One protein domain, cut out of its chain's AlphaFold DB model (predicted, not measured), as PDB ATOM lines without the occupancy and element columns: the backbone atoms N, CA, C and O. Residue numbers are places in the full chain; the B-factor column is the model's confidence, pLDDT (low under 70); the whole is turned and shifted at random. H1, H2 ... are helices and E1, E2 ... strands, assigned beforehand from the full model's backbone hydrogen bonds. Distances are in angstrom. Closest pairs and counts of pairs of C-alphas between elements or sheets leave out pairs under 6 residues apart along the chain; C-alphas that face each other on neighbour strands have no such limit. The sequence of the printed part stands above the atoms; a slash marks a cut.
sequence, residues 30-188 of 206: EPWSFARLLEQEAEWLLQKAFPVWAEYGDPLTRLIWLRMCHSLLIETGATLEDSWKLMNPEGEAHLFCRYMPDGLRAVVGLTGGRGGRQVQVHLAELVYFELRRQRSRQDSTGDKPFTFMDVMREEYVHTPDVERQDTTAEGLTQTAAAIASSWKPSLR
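What this domain is: This is residues 30 to 188 of the 206 residues of an uncharacterized protein of Deinococcus sp. K2S05-167 (UniProt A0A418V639). One long helix, H3, runs through the middle of the domain; H1 and H4 cross it on one side, and H6 packs on its other side. A small, strongly twisted sheet, E1 to E3, is packed by part of H1 and the later part of H3, while residues 138 to 143 stick out as a loop between H4 and H5. The printed part has 159 residues, with seven named helices and three strands in the order H1 H2 H3 E1 E2 E3 H4 H5 H6 H7; the sheet's order is E1 E2 E3, antiparallel, and the class is mostly helix. The whole is compact, with a radius of gyration of the C-alphas of 16.8 A and spans of 53 by 44 by 31 A.

How they stand to each other: H1, residues 31 to 49, touches H2, residues 51 to 55, only at the corner, closest at the C-alphas of Gln 47 and Ala 54, 5.4 A. H3, residues 59 to 87, is the hub, touching five helices. With residues 38 to 46 alone H1 touches H3, closest at the C-alphas of Ala 42 and His 70, 5.0 A, opposite ways at a steep tilt of 69 degrees, only just short of perpendicular. E1, residues 92 to 100, E2, residues 103 to 111, and E3, residues 118 to 122, form a meander, each strand the antiparallel neighbour of the one before. N 96 and O 107 are 2.8 A apart across hairpin E1 and E2, and N 110 and O 119 are 2.8 A apart across hairpin E2 and E3, both within hydrogen-bond range. H1 and H3 make two layers with this sheet, helices on one face of it; the height of H1 is 5.7 A and that of H3 12.6 A. H4, residues 123 to 132, touches H1 at a shallow tilt of 23 degrees, closest at the C-alphas of Glu 41 and Ala 124, 6.1 A. H5, residues 148 to 158, touches H4, closest at the C-alphas of Leu 131 and Phe 148, 5.1 A. H6, residues 169 to 181, touches H3 at a steep tilt of 41 degrees, the same way, closest at the C-alphas of Leu 72 and Ala 176, 4.9 A. H7, residues 184 to 188, touches H3, closest at the C-alphas of Ser 83 and Arg 188, 6.5 A. The helix packing is mostly crossed, one of five tilted pairs being shallow. In H1 to H7 every O i to N i+4 pair is within hydrogen-bond range.

Where its parts are: H1 begins at C-alpha 31 (121.109, 182.386, 95.586) and is 26.5 A long. H3 measures 42.0 A, E1 23.7 A, E2 24.3 A and H6 18.2 A. H7 ends at C-alpha 188 (114.850, 155.999, 88.850).

The domain as a whole: The C-alphas of Gly 115 and Pro 160, the two farthest apart, are 53.9 A apart. The printed part has no cut; the link from H4 to H5, 15 residues, is long. Residues 138 to 143 and 157 to 165 stand free. The mean pLDDT of the printed part is 82.9; residue 57 and residues 113 to 115, 138 to 143 and 155 to 167 are under 70.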
ATOM      1  N   GLU A  30     116.561 183.904  96.303       73.31
ATOM      2  CA  GLU A  30     117.848 184.449  95.897       73.31
ATOM      3  C   GLU A  30     118.967 183.438  96.211       73.31
ATOM      4  O   GLU A  30     118.880 182.733  97.226       73.31
ATOM      5  N   PRO A  31     120.048 183.381  95.411       74.94
ATOM      6  CA  PRO A  31     121.109 182.386  95.586       74.94
ATOM      7  C   PRO A  31     121.718 182.341  97.000       74.94
ATOM      8  O   PRO A  31     121.964 181.266  97.540       74.94
ATOM      9  N   TRP A  32     121.912 183.496  97.643       73.88
ATOM     10  CA  TRP A  32     122.470 183.575  99.002       73.88
ATOM     11  C   TRP A  32     121.504 183.050 100.075       73.88
ATOM     12  O   TRP A  32     121.933 182.437 101.054       73.88
ATOM     13  N   SER A  33     120.196 183.253  99.891       78.88
ATOM     14  CA  SER A  33     119.163 182.701 100.774       78.88
ATOM     15  C   SER A  33     119.096 181.186 100.645       78.88
ATOM     16  O   SER A  33     118.873 180.495 101.635       78.88
ATOM     17  N   PHE A  34     119.322 180.668  99.434       79.62
ATOM     18  CA  PHE A  34     119.406 179.234  99.197       79.62
ATOM     19  C   PHE A  34     120.632 178.610  99.874       79.62
ATOM     20  O   PHE A  34     120.487 177.584 100.526       79.62
ATOM     21  N   ALA A  35     121.804 179.251  99.805       83.38
ATOM     22  CA  ALA A  35     123.000 178.773 100.507       83.38
ATOM     23  C   ALA A  35     122.759 178.639 102.024       83.38
ATOM     24  O   ALA A  35     123.019 177.588 102.601       83.38
ATOM     25  N   ARG A  36     122.150 179.655 102.651       86.50
ATOM     26  CA  ARG A  36     121.763 179.598 104.073       86.50
ATOM     27  C   ARG A  36     120.733 178.514 104.373       86.50
ATOM     28  O   ARG A  36     120.794 177.871 105.415       86.50
ATOM     29  N   LEU A  37     119.767 178.323 103.480       89.25
ATOM     30  CA  LEU A  37     118.780 177.259 103.631       89.25
ATOM     31  C   LEU A  37     119.448 175.880 103.553       89.25
ATOM     32  O   LEU A  37     119.099 174.993 104.320       89.25
ATOM     33  N   LEU A  38     120.435 175.705 102.677       90.88
ATOM     34  CA  LEU A  38     121.176 174.456 102.548       90.88
ATOM     35  C   LEU A  38     122.006 174.141 103.803       90.88
ATOM     36  O   LEU A  38     122.052 172.989 104.225       90.88
ATOM     37  N   GLU A  39     122.598 175.157 104.440       91.88
ATOM     38  CA  GLU A  39     123.243 175.018 105.755       91.88
ATOM     39  C   GLU A  39     122.246 174.531 106.819       91.88
ATOM     40  O   GLU A  39     122.529 173.575 107.540       91.88
ATOM     41  N   GLN A  40     121.045 175.121 106.870       92.44
ATOM     42  CA  GLN A  40     119.982 174.696 107.793       92.44
ATOM     43  C   GLN A  40     119.520 173.255 107.530       92.44
ATOM     44  O   GLN A  40     119.301 172.489 108.468       92.44
ATOM     45  N   GLU A  41     119.394 172.862 106.262       94.25
ATOM     46  CA  GLU A  41     119.059 171.489 105.873       94.25
ATOM     47  C   GLU A  41     120.155 170.496 106.285       94.25
ATOM     48  O   GLU A  41     119.849 169.390 106.738       94.25
ATOM     49  N   ALA A  42     121.427 170.886 106.171       94.88
ATOM     50  CA  ALA A  42     122.556 170.066 106.602       94.88
ATOM     51  C   ALA A  42     122.569 169.884 108.127       94.88
ATOM     52  O   ALA A  42     122.772 168.766 108.605       94.88
ATOM     53  N   GLU A  43     122.294 170.943 108.895       92.94
ATOM     54  CA  GLU A  43     122.150 170.852 110.352       92.94
ATOM     55  C   GLU A  43     120.972 169.963 110.757       92.94
ATOM     56  O   GLU A  43     121.111 169.110 111.638       92.94
ATOM     57  N   TRP A  44     119.825 170.114 110.090       92.69
ATOM     58  CA  TRP A  44     118.663 169.254 110.308       92.69
ATOM     59  C   TRP A  44     119.011 167.787 110.038       92.69
ATOM     60  O   TRP A  44     118.684 166.908 110.839       92.69
ATOM     61  N   LEU A  45     119.717 167.509 108.938       93.25
ATOM     62  CA  LEU A  45     120.127 166.157 108.579       93.25
ATOM     63  C   LEU A  45     121.096 165.573 109.613       93.25
ATOM     64  O   LEU A  45     120.902 164.430 110.035       93.25
ATOM     65  N   LEU A  46     122.073 166.361 110.069       91.69
ATOM     66  CA  LEU A  46     123.010 165.969 111.118       91.69
ATOM     67  C   LEU A  46     122.264 165.581 112.402       91.69
ATOM     68  O   LEU A  46     122.489 164.498 112.935       91.69
ATOM     69  N   GLN A  47     121.321 166.410 112.857       91.12
ATOM     70  CA  GLN A  47     120.512 166.126 114.049       91.12
ATOM     71  C   GLN A  47     119.660 164.857 113.895       91.12
ATOM     72  O   GLN A  47     119.500 164.092 114.845       91.12
ATOM     73  N   LYS A  48     119.097 164.611 112.704       89.75
ATOM     74  CA  LYS A  48     118.204 163.466 112.457       89.75
ATOM     75  C   LYS A  48     118.939 162.147 112.243       89.75
ATOM     76  O   LYS A  48     118.455 161.105 112.696       89.75
ATOM     77  N   ALA A  49     120.052 162.162 111.517       86.25
ATOM     78  CA  ALA A  49     120.839 160.968 111.226       86.25
ATOM     79  C   ALA A  49     121.815 160.646 112.373       86.25
ATOM     80  O   ALA A  49     121.999 159.479 112.741       86.25
ATOM     81  N   PHE A  50     122.370 161.677 113.009       81.81
ATOM     82  CA  PHE A  50     123.480 161.548 113.947       81.81
ATOM     83  C   PHE A  50     123.319 162.437 115.196       81.81
ATOM     84  O   PHE A  50     124.158 163.298 115.467       81.81
ATOM     85  N   PRO A  51     122.267 162.221 116.008       79.06
ATOM     86  CA  PRO A  51     121.950 163.092 117.144       79.06
ATOM     87  C   PRO A  51     123.088 163.187 118.172       79.06
ATOM     88  O   PRO A  51     123.375 164.268 118.674       79.06
ATOM     89  N   VAL A  52     123.802 162.082 118.424       75.38
ATOM     90  CA  VAL A  52     124.952 162.074 119.345       75.38
ATOM     91  C   VAL A  52     126.060 163.011 118.858       75.38
ATOM     92  O   VAL A  52     126.630 163.741 119.660       75.38
ATOM     93  N   TRP A  53     126.337 163.048 117.551       72.75
ATOM     94  CA  TRP A  53     127.360 163.932 116.975       72.75
ATOM     95  C   TRP A  53     126.911 165.389 116.918       72.75
ATOM     96  O   TRP A  53     127.741 166.290 117.006       72.75
ATOM     97  N   ALA A  54     125.605 165.626 116.795       72.06
ATOM     98  CA  ALA A  54     125.046 166.969 116.842       72.06
ATOM     99  C   ALA A  54     125.157 167.596 118.246       72.06
ATOM    100  O   ALA A  54     125.469 168.784 118.359       72.06
ATOM    101  N   GLU A  55     124.905 166.803 119.296       77.25
ATOM    102  CA  GLU A  55     124.801 167.280 120.683       77.25
ATOM    103  C   GLU A  55     126.101 167.145 121.491       77.25
ATOM    104  O   GLU A  55     126.454 168.071 122.219       77.25
ATOM    105  N   TYR A  56     126.811 166.020 121.364       73.88
ATOM    106  CA  TYR A  56     127.932 165.647 122.245       73.88
ATOM    107  C   TYR A  56     129.252 165.392 121.505       73.88
ATOM    108  O   TYR A  56     130.256 165.092 122.149       73.88
ATOM    109  N   GLY A  57     129.264 165.482 120.171       69.88
ATOM    110  CA  GLY A  57     130.494 165.376 119.386       69.88
ATOM    111  C   GLY A  57     131.443 166.535 119.684       69.88
ATOM    112  O   GLY A  57     131.003 167.663 119.925       69.88
ATOM    113  N   ASP A  58     132.751 166.281 119.641       81.25
ATOM    114  CA  ASP A  58     133.728 167.364 119.686       81.25
ATOM    115  C   ASP A  58     133.541 168.311 118.474       81.25
ATOM    116  O   ASP A  58     132.964 167.923 117.446       81.25
ATOM    117  N   PRO A  59     134.013 169.569 118.559       83.44
ATOM    118  CA  PRO A  59     133.775 170.560 117.512       83.44
ATOM    119  C   PRO A  59     134.269 170.152 116.118       83.44
ATOM    120  O   PRO A  59     133.635 170.514 115.124       83.44
ATOM    121  N   LEU A  60     135.375 169.404 116.028       81.62
ATOM    122  CA  LEU A  60     135.945 168.978 114.751       81.62
ATOM    123  C   LEU A  60     135.090 167.874 114.124       81.62
ATOM    124  O   LEU A  60     134.706 167.995 112.960       81.62
ATOM    125  N   THR A  61     134.713 166.857 114.904       78.94
ATOM    126  CA  THR A  61     133.772 165.809 114.476       78.94
ATOM    127  C   THR A  61     132.475 166.422 113.964       78.94
ATOM    128  O   THR A  61     132.018 166.100 112.864       78.94
ATOM    129  N   ARG A  62     131.894 167.359 114.721       83.56
ATOM    130  CA  ARG A  62     130.664 168.042 114.311       83.56
ATOM    131  C   ARG A  62     130.836 168.773 112.979       83.56
ATOM    132  O   ARG A  62     129.960 168.675 112.123       83.56
ATOM    133  N   LEU A  63     131.949 169.483 112.786       85.31
ATOM    134  CA  LEU A  63     132.235 170.209 111.546       85.31
ATOM    135  C   LEU A  63     132.381 169.265 110.342       85.31
ATOM    136  O   LEU A  63     131.810 169.532 109.284       85.31
ATOM    137  N   ILE A  64     133.116 168.161 110.504       84.75
ATOM    138  CA  ILE A  64     133.328 167.146 109.462       84.75
ATOM    139  C   ILE A  64     131.987 166.555 109.020       84.75
ATOM    140  O   ILE A  64     131.674 166.542 107.828       84.75
ATOM    141  N   TRP A  65     131.154 166.126 109.969       86.25
ATOM    142  CA  TRP A  65     129.867 165.507 109.657       86.25
ATOM    143  C   TRP A  65     128.826 166.499 109.145       86.25
ATOM    144  O   TRP A  65     128.018 166.139 108.287       86.25
ATOM    145  N   LEU A  66     128.863 167.756 109.594       90.12
ATOM    146  CA  LEU A  66     128.047 168.815 109.003       90.12
ATOM    147  C   LEU A  66     128.427 169.040 107.534       90.12
ATOM    148  O   LEU A  66     127.548 169.126 106.676       90.12
ATOM    149  N   ARG A  67     129.730 169.063 107.224       90.56
ATOM    150  CA  ARG A  67     130.213 169.155 105.841       90.56
ATOM    151  C   ARG A  67     129.815 167.930 105.019       90.56
ATOM    152  O   ARG A  67     129.360 168.110 103.897       90.56
ATOM    153  N   MET A  68     129.903 166.719 105.573       90.00
ATOM    154  CA  MET A  68     129.396 165.510 104.913       90.00
ATOM    155  C   MET A  68     127.902 165.636 104.583       90.00
ATOM    156  O   MET A  68     127.497 165.362 103.458       90.00
ATOM    157  N   CYS A  69     127.078 166.100 105.530       93.31
ATOM    158  CA  CYS A  69     125.647 166.329 105.308       93.31
ATOM    159  C   CYS A  69     125.402 167.349 104.186       93.31
ATOM    160  O   CYS A  69     124.561 167.122 103.318       93.31
ATOM    161  N   HIS A  70     126.162 168.442 104.176       94.75
ATOM    162  CA  HIS A  70     126.087 169.457 103.131       94.75
ATOM    163  C   HIS A  70     126.472 168.897 101.751       94.75
ATOM    164  O   HIS A  70     125.729 169.080 100.786       94.75
ATOM    165  N   SER A  71     127.588 168.166 101.655       94.50
ATOM    166  CA  SER A  71     128.009 167.518 100.408       94.50
ATOM    167  C   SER A  71     126.982 166.484  99.943       94.50
ATOM    168  O   SER A  71     126.622 166.481  98.773       94.50
ATOM    169  N   LEU A  72     126.418 165.674 100.846       95.06
ATOM    170  CA  LEU A  72     125.353 164.729 100.498       95.06
ATOM    171  C   LEU A  72     124.148 165.434  99.874       95.06
ATOM    172  O   LEU A  72     123.638 164.953  98.868       95.06
ATOM    173  N   LEU A  73     123.703 166.573 100.414       95.25
ATOM    174  CA  LEU A  73     122.590 167.331  99.834       95.25
ATOM    175  C   LEU A  73     122.901 167.782  98.399       95.25
ATOM    176  O   LEU A  73     122.087 167.551  97.504       95.25
ATOM    177  N   ILE A  74     124.078 168.373  98.165       93.88
ATOM    178  CA  ILE A  74     124.496 168.851  96.836       93.88
ATOM    179  C   ILE A  74     124.579 167.697  95.836       93.88
ATOM    180  O   ILE A  74     123.934 167.741  94.788       93.88
ATOM    181  N   GLU A  75     125.322 166.646  96.180       95.12
ATOM    182  CA  GLU A  75     125.573 165.511  95.286       95.12
ATOM    183  C   GLU A  75     124.291 164.723  94.985       95.12
ATOM    184  O   GLU A  75     124.098 164.200  93.883       95.12
ATOM    185  N   THR A  76     123.359 164.690  95.939       94.75
ATOM    186  CA  THR A  76     122.014 164.142  95.722       94.75
ATOM    187  C   THR A  76     121.220 164.984  94.742       94.75
ATOM    188  O   THR A  76     120.570 164.425  93.862       94.75
ATOM    189  N   GLY A  77     121.259 166.311  94.882       93.31
ATOM    190  CA  GLY A  77     120.593 167.229  93.960       93.31
ATOM    191  C   GLY A  77     121.088 167.043  92.526       93.31
ATOM    192  O   GLY A  77     120.271 166.874  91.622       93.31
ATOM    193  N   ALA A  78     122.408 166.965  92.338       92.88
ATOM    194  CA  ALA A  78     123.022 166.687  91.039       92.88
ATOM    195  C   ALA A  78     122.605 165.309  90.495       92.88
ATOM    196  O   ALA A  78     122.131 165.188  89.366       92.88
ATOM    197  N   THR A  79     122.678 164.268  91.331       93.81
ATOM    198  CA  THR A  79     122.259 162.907  90.960       93.81
ATOM    199  C   THR A  79     120.781 162.836  90.556       93.81
ATOM    200  O   THR A  79     120.414 162.077  89.651       93.81
ATOM    201  N   LEU A  80     119.925 163.605  91.231       93.56
ATOM    202  CA  LEU A  80     118.499 163.704  90.951       93.56
ATOM    203  C   LEU A  80     118.246 164.387  89.604       93.56
ATOM    204  O   LEU A  80     117.481 163.854  88.802       93.56
ATOM    205  N   GLU A  81     118.894 165.526  89.351       92.31
ATOM    206  CA  GLU A  81     118.795 166.250  88.082       92.31
ATOM    207  C   GLU A  81     119.246 165.375  86.905       92.31
ATOM    208  O   GLU A  81     118.502 165.223  85.935       92.31
ATOM    209  N   ASP A  82     120.406 164.724  87.026       92.06
ATOM    210  CA  ASP A  82     120.930 163.801  86.014       92.06
ATOM    211  C   ASP A  82     119.959 162.650  85.741       92.06
ATOM    212  O   ASP A  82     119.689 162.292  84.591       92.06
ATOM    213  N   SER A  83     119.418 162.052  86.807       91.94
ATOM    214  CA  SER A  83     118.463 160.948  86.684       91.94
ATOM    215  C   SER A  83     117.177 161.411  86.004       91.94
ATOM    216  O   SER A  83     116.667 160.701  85.138       91.94
ATOM    217  N   TRP A  84     116.678 162.598  86.359       92.12
ATOM    218  CA  TRP A  84     115.479 163.180  85.771       92.12
ATOM    219  C   TRP A  84     115.650 163.473  84.284       92.12
ATOM    220  O   TRP A  84     114.831 163.009  83.492       92.12
ATOM    221  N   LYS A  85     116.736 164.155  83.901       90.69
ATOM    222  CA  LYS A  85     117.056 164.480  82.504       90.69
ATOM    223  C   LYS A  85     117.251 163.237  81.646       90.69
ATOM    224  O   LYS A  85     116.826 163.208  80.496       90.69
ATOM    225  N   LEU A  86     117.843 162.177  82.199       90.81
ATOM    226  CA  LEU A  86     117.996 160.920  81.468       90.81
ATOM    227  C   LEU A  86     116.643 160.269  81.139       90.81
ATOM    228  O   LEU A  86     116.491 159.676  80.073       90.81
ATOM    229  N   MET A  87     115.668 160.357  82.047       89.44
ATOM    230  CA  MET A  87     114.321 159.810  81.832       89.44
ATOM    231  C   MET A  87     113.433 160.752  81.011       89.44
ATOM    232  O   MET A  87     112.567 160.293  80.271       89.44
ATOM    233  N   ASN A  88     113.648 162.061  81.143       89.25
ATOM    234  CA  ASN A  88     112.879 163.122  80.507       89.25
ATOM    235  C   ASN A  88     113.861 164.164  79.937       89.25
ATOM    236  O   ASN A  88     114.192 165.112  80.645       89.25
ATOM    237  N   PRO A  89     114.331 164.019  78.681       87.12
ATOM    238  CA  PRO A  89     115.351 164.908  78.104       87.12
ATOM    239  C   PRO A  89     114.964 166.392  78.072       87.12
ATOM    240  O   PRO A  89     115.815 167.251  78.259       87.12
ATOM    241  N   GLU A  90     113.671 166.678  77.895       86.44
ATOM    242  CA  GLU A  90     113.080 168.028  77.951       86.44
ATOM    243  C   GLU A  90     112.709 168.458  79.387       86.44
ATOM    244  O   GLU A  90     112.003 169.441  79.600       86.44
ATOM    245  N   GLY A  91     113.071 167.650  80.385       87.06
ATOM    246  CA  GLY A  91     112.768 167.888  81.785       87.06
ATOM    247  C   GLY A  91     113.697 168.923  82.406       87.06
ATOM    248  O   GLY A  91     114.899 168.948  82.142       87.06
ATOM    249  N   GLU A  92     113.145 169.738  83.296       88.75
ATOM    250  CA  GLU A  92     113.886 170.750  84.041       88.75
ATOM    251  C   GLU A  92     113.869 170.438  85.540       88.75
ATOM    252  O   GLU A  92     112.944 169.816  86.071       88.75
ATOM    253  N   ALA A  93     114.922 170.867  86.230       88.38
ATOM    254  CA  ALA A  93     115.012 170.843  87.679       88.38
ATOM    255  C   ALA A  93     115.129 172.282  88.182       88.38
ATOM    256  O   ALA A  93     115.943 173.071  87.700       88.38
ATOM    257  N   HIS A  94     114.311 172.626  89.167       86.19
ATOM    258  CA  HIS A  94     114.283 173.955  89.756       86.19
ATOM    259  C   HIS A  94     114.364 173.868  91.270       86.19
ATOM    260  O   HIS A  94     113.791 172.976  91.892       86.19
ATOM    261  N   LEU A  95     115.039 174.837  91.872       84.25
ATOM    262  CA  LEU A  95     115.150 174.952  93.318       84.25
ATOM    263  C   LEU A  95     114.121 175.948  93.843       84.25
ATOM    264  O   LEU A  95     114.032 177.089  93.388       84.25
ATOM    265  N   PHE A  96     113.373 175.505  94.842       85.44
ATOM    266  CA  PHE A  96     112.369 176.281  95.545       85.44
ATOM    267  C   PHE A  96     112.546 176.129  97.052       85.44
ATOM    268  O   PHE A  96     113.275 175.261  97.538       85.44
ATOM    269  N   CYS A  97     111.819 176.943  97.811       84.44
ATOM    270  CA  CYS A  97     111.606 176.692  99.227       84.44
ATOM    271  C   CYS A  97     110.125 176.674  99.588       84.44
ATOM    272  O   CYS A  97     109.274 177.234  98.885       84.44
ATOM    273  N   ARG A  98     109.821 176.012 100.705       82.62
ATOM    274  CA  ARG A  98     108.466 175.887 101.237       82.62
ATOM    275  C   ARG A  98     108.477 175.797 102.756       82.62
ATOM    276  O   ARG A  98     109.304 175.102 103.331       82.62
ATOM    277  N   TYR A  99     107.516 176.448 103.405       81.00
ATOM    278  CA  TYR A  99     107.276 176.256 104.834       81.00
ATOM    279  C   TYR A  99     106.623 174.896 105.113       81.00
ATOM    280  O   TYR A  99     105.533 174.597 104.616       81.00
ATOM    281  N   MET A 100     107.287 174.107 105.947       76.62
ATOM    282  CA  MET A 100     106.846 172.840 106.526       76.62
ATOM    283  C   MET A 100     106.587 173.033 108.035       76.62
ATOM    284  O   MET A 100     106.988 174.058 108.591       76.62
ATOM    285  N   PRO A 101     105.907 172.092 108.725       76.62
ATOM    286  CA  PRO A 101     105.663 172.200 110.168       76.62
ATOM    287  C   PRO A 101     106.920 172.437 111.016       76.62
ATOM    288  O   PRO A 101     106.825 173.040 112.080       76.62
ATOM    289  N   ASP A 102     108.074 171.951 110.555       74.25
ATOM    290  CA  ASP A 102     109.358 172.013 111.251       74.25
ATOM    291  C   ASP A 102     110.279 173.144 110.768       74.25
ATOM    292  O   ASP A 102     111.357 173.321 111.329       74.25
ATOM    293  N   GLY A 103     109.866 173.941 109.775       80.81
ATOM    294  CA  GLY A 103     110.641 175.087 109.299       80.81
ATOM    295  C   GLY A 103     110.525 175.347 107.800       80.81
ATOM    296  O   GLY A 103     109.754 174.707 107.086       80.81
ATOM    297  N   LEU A 104     111.287 176.325 107.312       85.38
ATOM    298  CA  LEU A 104     111.466 176.543 105.878       85.38
ATOM    299  C   LEU A 104     112.370 175.436 105.326       85.38
ATOM    300  O   LEU A 104     113.419 175.182 105.906       85.38
ATOM    301  N   ARG A 105     111.965 174.790 104.230       86.31
ATOM    302  CA  ARG A 105     112.680 173.652 103.639       86.31
ATOM    303  C   ARG A 105     113.003 173.870 102.170       86.31
ATOM    304  O   ARG A 105     112.211 174.492 101.454       86.31
ATOM    305  N   ALA A 106     114.135 173.335 101.722       87.50
ATOM    306  CA  ALA A 106     114.532 173.289 100.319       87.50
ATOM    307  C   ALA A 106     113.750 172.194  99.584       87.50
ATOM    308  O   ALA A 106     113.652 171.051 100.040       87.50
ATOM    309  N   VAL A 107     113.197 172.546  98.426       88.88
ATOM    310  CA  VAL A 107     112.437 171.630  97.577       88.88
ATOM    311  C   VAL A 107     112.956 171.733  96.150       88.88
ATOM    312  O   VAL A 107     112.981 172.818  95.576       88.88
ATOM    313  N   VAL A 108     113.343 170.602  95.569       89.38
ATOM    314  CA  VAL A 108     113.657 170.503  94.142       89.38
ATOM    315  C   VAL A 108     112.366 170.174  93.402       89.38
ATOM    316  O   VAL A 108     111.773 169.122  93.622       89.38
ATOM    317  N   GLY A 109     111.893 171.076  92.552       89.75
ATOM    318  CA  GLY A 109     110.800 170.795  91.630       89.75
ATOM    319  C   GLY A 109     111.353 170.226  90.334       89.75
ATOM    320  O   GLY A 109     112.111 170.902  89.644       89.75
ATOM    321  N   LEU A 110     110.963 169.001  90.008       90.56
ATOM    322  CA  LEU A 110     111.236 168.367  88.728       90.56
ATOM    323  C   LEU A 110     110.019 168.563  87.832       90.56
ATOM    324  O   LEU A 110     108.900 168.213  88.217       90.56
ATOM    325  N   THR A 111     110.223 169.151  86.664       89.00
ATOM    326  CA  THR A 111     109.173 169.472  85.697       89.00
ATOM    327  C   THR A 111     109.528 168.893  84.336       89.00
ATOM    328  O   THR A 111     110.671 168.519  84.070       89.00
ATOM    329  N   GLY A 112     108.530 168.794  83.463       75.56
ATOM    330  CA  GLY A 112     108.698 168.179  82.151       75.56
ATOM    331  C   GLY A 112     108.609 166.655  82.214       75.56
ATOM    332  O   GLY A 112     108.468 166.056  83.273       75.56
ATOM    333  N   GLY A 113     108.576 166.009  81.054       69.56
ATOM    334  CA  GLY A 113     108.255 164.585  80.948       69.56
ATOM    335  C   GLY A 113     106.827 164.303  80.489       69.56
ATOM    336  O   GLY A 113     106.045 165.209  80.180       69.56
ATOM    337  N   ARG A 114     106.495 163.013  80.378       66.19
ATOM    338  CA  ARG A 114     105.244 162.551  79.756       66.19
ATOM    339  C   ARG A 114     104.028 163.169  80.463       66.19
ATOM    340  O   ARG A 114     103.855 163.000  81.664       66.19
ATOM    341  N   GLY A 115     103.200 163.901  79.717       69.94
ATOM    342  CA  GLY A 115     101.979 164.522  80.247       69.94
ATOM    343  C   GLY A 115     102.185 165.780  81.103       69.94
ATOM    344  O   GLY A 115     101.260 166.167  81.808       69.94
ATOM    345  N   GLY A 116     103.362 166.422  81.063       75.75
ATOM    346  CA  GLY A 116     103.619 167.649  81.837       75.75
ATOM    347  C   GLY A 116     103.752 167.397  83.341       75.75
ATOM    348  O   GLY A 116     103.411 168.258  84.152       75.75
ATOM    349  N   ARG A 117     104.211 166.195  83.702       79.19
ATOM    350  CA  ARG A 117     104.346 165.734  85.082       79.19
ATOM    351  C   ARG A 117     105.257 166.649  85.905       79.19
ATOM    352  O   ARG A 117     106.216 167.229  85.400       79.19
ATOM    353  N   GLN A 118     104.933 166.760  87.191       86.62
ATOM    354  CA  GLN A 118     105.692 167.544  88.157       86.62
ATOM    355  C   GLN A 118     105.908 166.730  89.433       86.62
ATOM    356  O   GLN A 118     104.964 166.136  89.953       86.62
ATOM    357  N   VAL A 119     107.145 166.707  89.930       89.50
ATOM    358  CA  VAL A 119     107.529 165.985  91.150       89.50
ATOM    359  C   VAL A 119     108.237 166.939  92.103       89.50
ATOM    360  O   VAL A 119     109.181 167.625  91.720       89.50
ATOM    361  N   GLN A 120     107.794 166.981  93.358       91.06
ATOM    362  CA  GLN A 120     108.421 167.783  94.410       91.06
ATOM    363  C   GLN A 120     109.365 166.922  95.250       91.06
ATOM    364  O   GLN A 120     108.936 165.977  95.905       91.06
ATOM    365  N   VAL A 121     110.647 167.257  95.301       91.88
ATOM    366  CA  VAL A 121     111.644 166.499  96.059       91.88
ATOM    367  C   VAL A 121     112.112 167.304  97.259       91.88
ATOM    368  O   VAL A 121     112.756 168.339  97.125       91.88
ATOM    369  N   HIS A 122     111.791 166.818  98.453       91.69
ATOM    370  CA  HIS A 122     112.263 167.387  99.711       91.69
ATOM    371  C   HIS A 122     113.662 166.844  99.982       91.69
ATOM    372  O   HIS A 122     113.815 165.747 100.516       91.69
ATOM    373  N   LEU A 123     114.682 167.589  99.559       91.19
ATOM    374  CA  LEU A 123     116.036 167.066  99.371       91.19
ATOM    375  C   LEU A 123     116.620 166.420 100.636       91.19
ATOM    376  O   LEU A 123     117.077 165.284 100.585       91.19
ATOM    377  N   ALA A 124     116.540 167.087 101.785       93.19
ATOM    378  CA  ALA A 124     117.060 166.530 103.033       93.19
ATOM    379  C   ALA A 124     116.232 165.359 103.575       93.19
ATOM    380  O   ALA A 124     116.794 164.430 104.153       93.19
ATOM    381  N   GLU A 125     114.909 165.358 103.371       92.50
ATOM    382  CA  GLU A 125     114.083 164.193 103.706       92.50
ATOM    383  C   GLU A 125     114.438 162.993 102.825       92.50
ATOM    384  O   GLU A 125     114.487 161.871 103.326       92.50
ATOM    385  N   LEU A 126     114.713 163.224 101.538       93.94
ATOM    386  CA  LEU A 126     115.140 162.188 100.602       93.94
ATOM    387  C   LEU A 126     116.503 161.620 101.005       93.94
ATOM    388  O   LEU A 126     116.635 160.403 101.114       93.94
ATOM    389  N   VAL A 127     117.483 162.482 101.293       95.31
ATOM    390  CA  VAL A 127     118.791 162.053 101.810       95.31
ATOM    391  C   VAL A 127     118.607 161.217 103.074       95.31
ATOM    392  O   VAL A 127     119.105 160.099 103.159       95.31
ATOM    393  N   TYR A 128     117.839 161.712 104.045       94.38
ATOM    394  CA  TYR A 128     117.585 160.985 105.285       94.38
ATOM    395  C   TYR A 128     116.912 159.624 105.049       94.38
ATOM    396  O   TYR A 128     117.269 158.630 105.685       94.38
ATOM    397  N   PHE A 129     115.955 159.565 104.124       93.44
ATOM    398  CA  PHE A 129     115.291 158.330 103.728       93.44
ATOM    399  C   PHE A 129     116.279 157.320 103.125       93.44
ATOM    400  O   PHE A 129     116.315 156.172 103.567       93.44
ATOM    401  N   GLU A 130     117.126 157.744 102.185       93.69
ATOM    402  CA  GLU A 130     118.125 156.881 101.535       93.69
ATOM    403  C   GLU A 130     119.254 156.443 102.477       93.69
ATOM    404  O   GLU A 130     119.761 155.319 102.384       93.69
ATOM    405  N   LEU A 131     119.626 157.291 103.437       93.06
ATOM    406  CA  LEU A 131     120.572 156.932 104.491       93.06
ATOM    407  C   LEU A 131     120.025 155.825 105.406       93.06
ATOM    408  O   LEU A 131     120.801 154.995 105.884       93.06
ATOM    409  N   ARG A 132     118.701 155.790 105.610       92.38
ATOM    410  CA  ARG A 132     117.981 154.795 106.427       92.38
ATOM    411  C   ARG A 132     117.474 153.584 105.653       92.38
ATOM    412  O   ARG A 132     116.954 152.656 106.276       92.38
ATOM    413  N   ARG A 133     117.569 153.590 104.324       89.62
ATOM    414  CA  ARG A 133     117.116 152.474 103.496       89.62
ATOM    415  C   ARG A 133     117.939 151.233 103.840       89.62
ATOM    416  O   ARG A 133     119.167 151.266 103.793       89.62
ATOM    417  N   GLN A 134     117.252 150.147 104.192       88.94
ATOM    418  CA  GLN A 134     117.899 148.863 104.448       88.94
ATOM    419  C   GLN A 134     118.515 148.327 103.157       88.94
ATOM    420  O   GLN A 134     117.878 148.331 102.099       88.94
ATOM    421  N   ARG A 135     119.757 147.864 103.263       85.62
ATOM    422  CA  ARG A 135     120.506 147.222 102.188       85.62
ATOM    423  C   ARG A 135     120.954 145.837 102.635       85.62
ATOM    424  O   ARG A 135     121.254 145.615 103.807       85.62
ATOM    425  N   SER A 136     121.010 144.919 101.681       79.25
ATOM    426  CA  SER A 136     121.557 143.573 101.841       79.25
ATOM    427  C   SER A 136     122.722 143.403 100.873       79.25
ATOM    428  O   SER A 136     122.598 143.766  99.700       79.25
ATOM    429  N   ARG A 137     123.843 142.844 101.334       72.12
ATOM    430  CA  ARG A 137     124.883 142.360 100.417       72.12
ATOM    431  C   ARG A 137     124.330 141.129  99.700       72.12
ATOM    432  O   ARG A 137     123.808 140.232 100.350       72.12
ATOM    433  N   GLN A 138     124.372 141.120  98.369       57.91
ATOM    434  CA  GLN A 138     123.794 140.034  97.566       57.91
ATOM    435  C   GLN A 138     124.593 138.717  97.654       57.91
ATOM    436  O   GLN A 138     124.052 137.678  97.292       57.91
ATOM    437  N   ASP A 139     125.814 138.733  98.199       54.41
ATOM    438  CA  ASP A 139     126.765 137.619  98.059       54.41
ATOM    439  C   ASP A 139     126.962 136.736  99.306       54.41
ATOM    440  O   ASP A 139     127.813 135.848  99.304       54.41
ATOM    441  N   SER A 140     126.187 136.916 100.376       47.53
ATOM    442  CA  SER A 140     126.354 136.125 101.604       47.53
ATOM    443  C   SER A 140     125.008 135.735 102.211       47.53
ATOM    444  O   SER A 140     124.267 136.546 102.770       47.53
ATOM    445  N   THR A 141     124.693 134.443 102.139       46.00
ATOM    446  CA  THR A 141     123.651 133.792 102.940       46.00
ATOM    447  C   THR A 141     123.997 133.926 104.428       46.00
ATOM    448  O   THR A 141     124.599 133.036 105.019       46.00
ATOM    449  N   GLY A 142     123.649 135.062 105.040       56.56
ATOM    450  CA  GLY A 142     123.847 135.299 106.472       56.56
ATOM    451  C   GLY A 142     124.126 136.740 106.906       56.56
ATOM    452  O   GLY A 142     124.095 136.992 108.111       56.56
ATOM    453  N   ASP A 143     124.364 137.689 105.992       65.38
ATOM    454  CA  ASP A 143     124.657 139.066 106.409       65.38
ATOM    455  C   ASP A 143     123.400 139.805 106.884       65.38
ATOM    456  O   ASP A 143     122.353 139.825 106.230       65.38
ATOM    457  N   LYS A 144     123.514 140.431 108.061       76.88
ATOM    458  CA  LYS A 144     122.456 141.268 108.632       76.88
ATOM    459  C   LYS A 144     122.214 142.477 107.715       76.88
ATOM    460  O   LYS A 144     123.180 143.056 107.218       76.88
ATOM    461  N   PRO A 145     120.949 142.888 107.504       83.00
ATOM    462  CA  PRO A 145     120.662 144.108 106.764       83.00
ATOM    463  C   PRO A 145     121.333 145.297 107.456       83.00
ATOM    464  O   PRO A 145     121.300 145.399 108.683       83.00
ATOM    465  N   PHE A 146     121.912 146.195 106.665       87.12
ATOM    466  CA  PHE A 146     122.604 147.386 107.153       87.12
ATOM    467  C   PHE A 146     122.038 148.645 106.497       87.12
ATOM    468  O   PHE A 146     121.420 148.595 105.429       87.12
ATOM    469  N   THR A 147     122.264 149.792 107.123       89.44
ATOM    470  CA  THR A 147     121.993 151.110 106.540       89.44
ATOM    471  C   THR A 147     123.296 151.895 106.390       89.44
ATOM    472  O   THR A 147     124.296 151.579 107.035       89.44
ATOM    473  N   PHE A 148     123.314 152.946 105.559       87.69
ATOM    474  CA  PHE A 148     124.498 153.820 105.525       87.69
ATOM    475  C   PHE A 148     124.705 154.517 106.873       87.69
ATOM    476  O   PHE A 148     125.843 154.775 107.250       87.69
ATOM    477  N   MET A 149     123.626 154.782 107.617       86.88
ATOM    478  CA  MET A 149     123.737 155.304 108.977       86.88
ATOM    479  C   MET A 149     124.481 154.355 109.917       86.88
ATOM    480  O   MET A 149     125.252 154.838 110.739       86.88
ATOM    481  N   ASP A 150     124.271 153.044 109.802       85.44
ATOM    482  CA  ASP A 150     124.968 152.062 110.642       85.44
ATOM    483  C   ASP A 150     126.462 152.031 110.306       85.44
ATOM    484  O   ASP A 150     127.288 152.185 111.200       85.44
ATOM    485  N   VAL A 151     126.802 151.974 109.013       81.94
ATOM    486  CA  VAL A 151     128.198 151.984 108.537       81.94
ATOM    487  C   VAL A 151     128.929 153.250 108.986       81.94
ATOM    488  O   VAL A 151     130.009 153.176 109.560       81.94
ATOM    489  N   MET A 152     128.324 154.425 108.790       76.94
ATOM    490  CA  MET A 152     128.932 155.693 109.207       76.94
ATOM    491  C   MET A 152     129.136 155.771 110.727       76.94
ATOM    492  O   MET A 152     130.098 156.383 111.186       76.94
ATOM    493  N   ARG A 153     128.253 155.149 111.523       77.00
ATOM    494  CA  ARG A 153     128.407 155.084 112.984       77.00
ATOM    495  C   ARG A 153     129.527 154.147 113.413       77.00
ATOM    496  O   ARG A 153     130.272 154.504 114.320       77.00
ATOM    497  N   GLU A 154     129.645 152.984 112.783       75.75
ATOM    498  CA  GLU A 154     130.739 152.043 113.045       75.75
ATOM    499  C   GLU A 154     132.099 152.673 112.730       75.75
ATOM    500  O   GLU A 154     133.006 152.604 113.560       75.75
ATOM    501  N   GLU A 155     132.210 153.375 111.598       67.75
ATOM    502  CA  GLU A 155     133.422 154.116 111.230       67.75
ATOM    503  C   GLU A 155     133.835 155.111 112.320       67.75
ATOM    504  O   GLU A 155     135.014 155.207 112.640       67.75
ATOM    505  N   TYR A 156     132.889 155.802 112.958       64.56
ATOM    506  CA  TYR A 156     133.195 156.719 114.059       64.56
ATOM    507  C   TYR A 156     133.695 156.006 115.323       64.56
ATOM    508  O   TYR A 156     134.656 156.450 115.944       64.56
ATOM    509  N   VAL A 157     133.054 154.901 115.717       65.94
ATOM    510  CA  VAL A 157     133.408 154.173 116.951       65.94
ATOM    511  C   VAL A 157     134.788 153.518 116.844       65.94
ATOM    512  O   VAL A 157     135.487 153.381 117.848       65.94
ATOM    513  N   HIS A 158     135.186 153.111 115.639       59.56
ATOM    514  CA  HIS A 158     136.386 152.307 115.416       59.56
ATOM    515  C   HIS A 158     137.573 153.071 114.826       59.56
ATOM    516  O   HIS A 158     138.627 152.471 114.615       59.56
ATOM    517  N   THR A 159     137.440 154.377 114.589       53.94
ATOM    518  CA  THR A 159     138.492 155.187 113.969       53.94
ATOM    519  C   THR A 159     139.164 156.095 115.007       53.94
ATOM    520  O   THR A 159     138.636 157.166 115.298       53.94
ATOM    521  N   PRO A 160     140.314 155.700 115.591       48.28
ATOM    522  CA  PRO A 160     141.071 156.564 116.495       48.28
ATOM    523  C   PRO A 160     141.773 157.670 115.700       48.28
ATOM    524  O   PRO A 160     142.483 157.339 114.759       48.28
ATOM    525  N   ASP A 161     141.564 158.939 116.078       53.25
ATOM    526  CA  ASP A 161     142.281 160.154 115.637       53.25
ATOM    527  C   ASP A 161     142.957 160.047 114.261       53.25
ATOM    528  O   ASP A 161     144.152 159.761 114.172       53.25
ATOM    529  N   VAL A 162     142.214 160.264 113.168       50.72
ATOM    530  CA  VAL A 162     142.806 160.123 111.830       50.72
ATOM    531  C   VAL A 162     142.842 161.431 111.066       50.72
ATOM    532  O   VAL A 162     141.818 161.963 110.643       50.72
ATOM    533  N   GLU A 163     144.070 161.854 110.771       50.44
ATOM    534  CA  GLU A 163     144.456 162.620 109.584       50.44
ATOM    535  C   GLU A 163     144.135 161.809 108.305       50.44
ATOM    536  O   GLU A 163     145.010 161.401 107.545       50.44
ATOM    537  N   ARG A 164     142.858 161.476 108.089       56.56
ATOM    538  CA  ARG A 164     142.392 160.678 106.946       56.56
ATOM    539  C   ARG A 164     142.113 161.658 105.818       56.56
ATOM    540  O   ARG A 164     141.338 162.595 106.014       56.56
ATOM    541  N   GLN A 165     142.685 161.437 104.634       54.69
ATOM    542  CA  GLN A 165     142.331 162.196 103.423       54.69
ATOM    543  C   GLN A 165     140.805 162.238 103.203       54.69
ATOM    544  O   GLN A 165     140.282 163.251 102.747       54.69
ATOM    545  N   ASP A 166     140.082 161.213 103.655       59.59
ATOM    546  CA  ASP A 166     138.617 161.099 103.614       59.59
ATOM    547  C   ASP A 166     137.873 162.147 104.463       59.59
ATOM    548  O   ASP A 166     136.703 162.424 104.220       59.59
ATOM    549  N   THR A 167     138.547 162.763 105.440       66.69
ATOM    550  CA  THR A 167     138.005 163.858 106.269       66.69
ATOM    551  C   THR A 167     138.347 165.247 105.725       66.69
ATOM    552  O   THR A 167     137.841 166.258 106.220       66.69
ATOM    553  N   THR A 168     139.181 165.320 104.678       75.44
ATOM    554  CA  THR A 168     139.427 166.576 103.961       75.44
ATOM    555  C   THR A 168     138.166 167.020 103.223       75.44
ATOM    556  O   THR A 168     137.271 166.227 102.942       75.44
ATOM    557  N   ALA A 169     138.084 168.305 102.868       76.44
ATOM    558  CA  ALA A 169     136.945 168.824 102.110       76.44
ATOM    559  C   ALA A 169     136.704 168.048 100.802       76.44
ATOM    560  O   ALA A 169     135.559 167.787 100.432       76.44
ATOM    561  N   GLU A 170     137.790 167.670 100.129       84.06
ATOM    562  CA  GLU A 170     137.753 166.903  98.890       84.06
ATOM    563  C   GLU A 170     137.325 165.453  99.142       84.06
ATOM    564  O   GLU A 170     136.374 164.990  98.514       84.06
ATOM    565  N   GLY A 171     137.942 164.771 100.114       83.75
ATOM    566  CA  GLY A 171     137.602 163.386 100.461       83.75
ATOM    567  C   GLY A 171     136.145 163.214 100.904       83.75
ATOM    568  O   GLY A 171     135.460 162.291 100.456       83.75
ATOM    569  N   LEU A 172     135.621 164.159 101.692       84.56
ATOM    570  CA  LEU A 172     134.209 164.176 102.088       84.56
ATOM    571  C   LEU A 172     133.283 164.354 100.883       84.56
ATOM    572  O   LEU A 172     132.246 163.698 100.797       84.56
ATOM    573  N   THR A 173     133.658 165.216  99.937       87.56
ATOM    574  CA  THR A 173     132.866 165.454  98.723       87.56
ATOM    575  C   THR A 173     132.860 164.223  97.819       87.56
ATOM    576  O   THR A 173     131.795 163.802  97.378       87.56
ATOM    577  N   GLN A 174     134.011 163.579  97.615       88.94
ATOM    578  CA  GLN A 174     134.108 162.334  96.845       88.94
ATOM    579  C   GLN A 174     133.294 161.201  97.487       88.94
ATOM    580  O   GLN A 174     132.557 160.491  96.799       88.94
ATOM    581  N   THR A 175     133.365 161.071  98.815       88.88
ATOM    582  CA  THR A 175     132.579 160.087  99.571       88.88
ATOM    583  C   THR A 175     131.080 160.351  99.431       88.88
ATOM    584  O   THR A 175     130.312 159.436  99.126       88.88
ATOM    585  N   ALA A 176     130.650 161.605  99.589       92.25
ATOM    586  CA  ALA A 176     129.257 161.998  99.406       92.25
ATOM    587  C   ALA A 176     128.765 161.718  97.977       92.25
ATOM    588  O   ALA A 176     127.667 161.189  97.812       92.25
ATOM    589  N   ALA A 177     129.583 161.996  96.959       93.31
ATOM    590  CA  ALA A 177     129.259 161.733  95.559       93.31
ATOM    591  C   ALA A 177     129.087 160.233  95.276       93.31
ATOM    592  O   ALA A 177     128.151 159.830  94.577       93.31
ATOM    593  N   ALA A 178     129.947 159.388  95.857       91.81
ATOM    594  CA  ALA A 178     129.834 157.934  95.761       91.81
ATOM    595  C   ALA A 178     128.545 157.421  96.429       91.81
ATOM    596  O   ALA A 178     127.806 156.627  95.836       91.81
ATOM    597  N   ILE A 179     128.233 157.921  97.630       92.38
ATOM    598  CA  ILE A 179     126.997 157.590  98.348       92.38
ATOM    599  C   ILE A 179     125.773 158.042  97.543       92.38
ATOM    600  O   ILE A 179     124.900 157.217  97.280       92.38
ATOM    601  N   ALA A 180     125.711 159.299  97.104       94.06
ATOM    602  CA  ALA A 180     124.588 159.838  96.337       94.06
ATOM    603  C   ALA A 180     124.385 159.080  95.014       94.06
ATOM    604  O   ALA A 180     123.267 158.678  94.683       94.06
ATOM    605  N   SER A 181     125.471 158.773  94.298       93.56
ATOM    606  CA  SER A 181     125.421 157.985  93.060       93.56
ATOM    607  C   SER A 181     124.831 156.591  93.267       93.56
ATOM    608  O   SER A 181     124.143 156.080  92.379       93.56
ATOM    609  N   SER A 182     125.039 155.983  94.440       92.56
ATOM    610  CA  SER A 182     124.453 154.679  94.771       92.56
ATOM    611  C   SER A 182     122.920 154.705  94.856       92.56
ATOM    612  O   SER A 182     122.285 153.653  94.781       92.56
ATOM    613  N   TRP A 183     122.300 155.887  94.966       92.00
ATOM    614  CA  TRP A 183     120.845 156.034  95.026       92.00
ATOM    615  C   TRP A 183     120.196 156.057  93.639       92.00
ATOM    616  O   TRP A 183     118.984 155.896  93.540       92.00
ATOM    617  N   LYS A 184     120.972 156.193  92.550       92.81
ATOM    618  CA  LYS A 184     120.450 156.265  91.168       92.81
ATOM    619  C   LYS A 184     119.411 155.181  90.836       92.81
ATOM    620  O   LYS A 184     118.370 155.545  90.291       92.81
ATOM    621  N   PRO A 185     119.615 153.884  91.156       91.00
ATOM    622  CA  PRO A 185     118.610 152.855  90.878       91.00
ATOM    623  C   PRO A 185     117.289 153.110  91.616       91.00
ATOM    624  O   PRO A 185     116.229 153.075  90.999       91.00
ATOM    625  N   SER A 186     117.372 153.451  92.906       90.56
ATOM    626  CA  SER A 186     116.223 153.797  93.754       90.56
ATOM    627  C   SER A 186     115.449 154.999  93.217       90.56
ATOM    628  O   SER A 186     114.224 154.970  93.117       90.56
ATOM    629  N   LEU A 187     116.166 156.069  92.869       91.75
ATOM    630  CA  LEU A 187     115.559 157.306  92.392       91.75
ATOM    631  C   LEU A 187     114.861 157.090  91.055       91.75
ATOM    632  O   LEU A 187     113.748 157.572  90.875       91.75
ATOM    633  N   ARG A 188     115.477 156.338  90.135       91.94
ATOM    634  CA  ARG A 188     114.850 155.999  88.850       91.94
ATOM    635  C   ARG A 188     113.566 155.206  89.042       91.94
ATOM    636  O   ARG A 188     112.555 155.568  88.454       91.94
TER     637      ARG A 188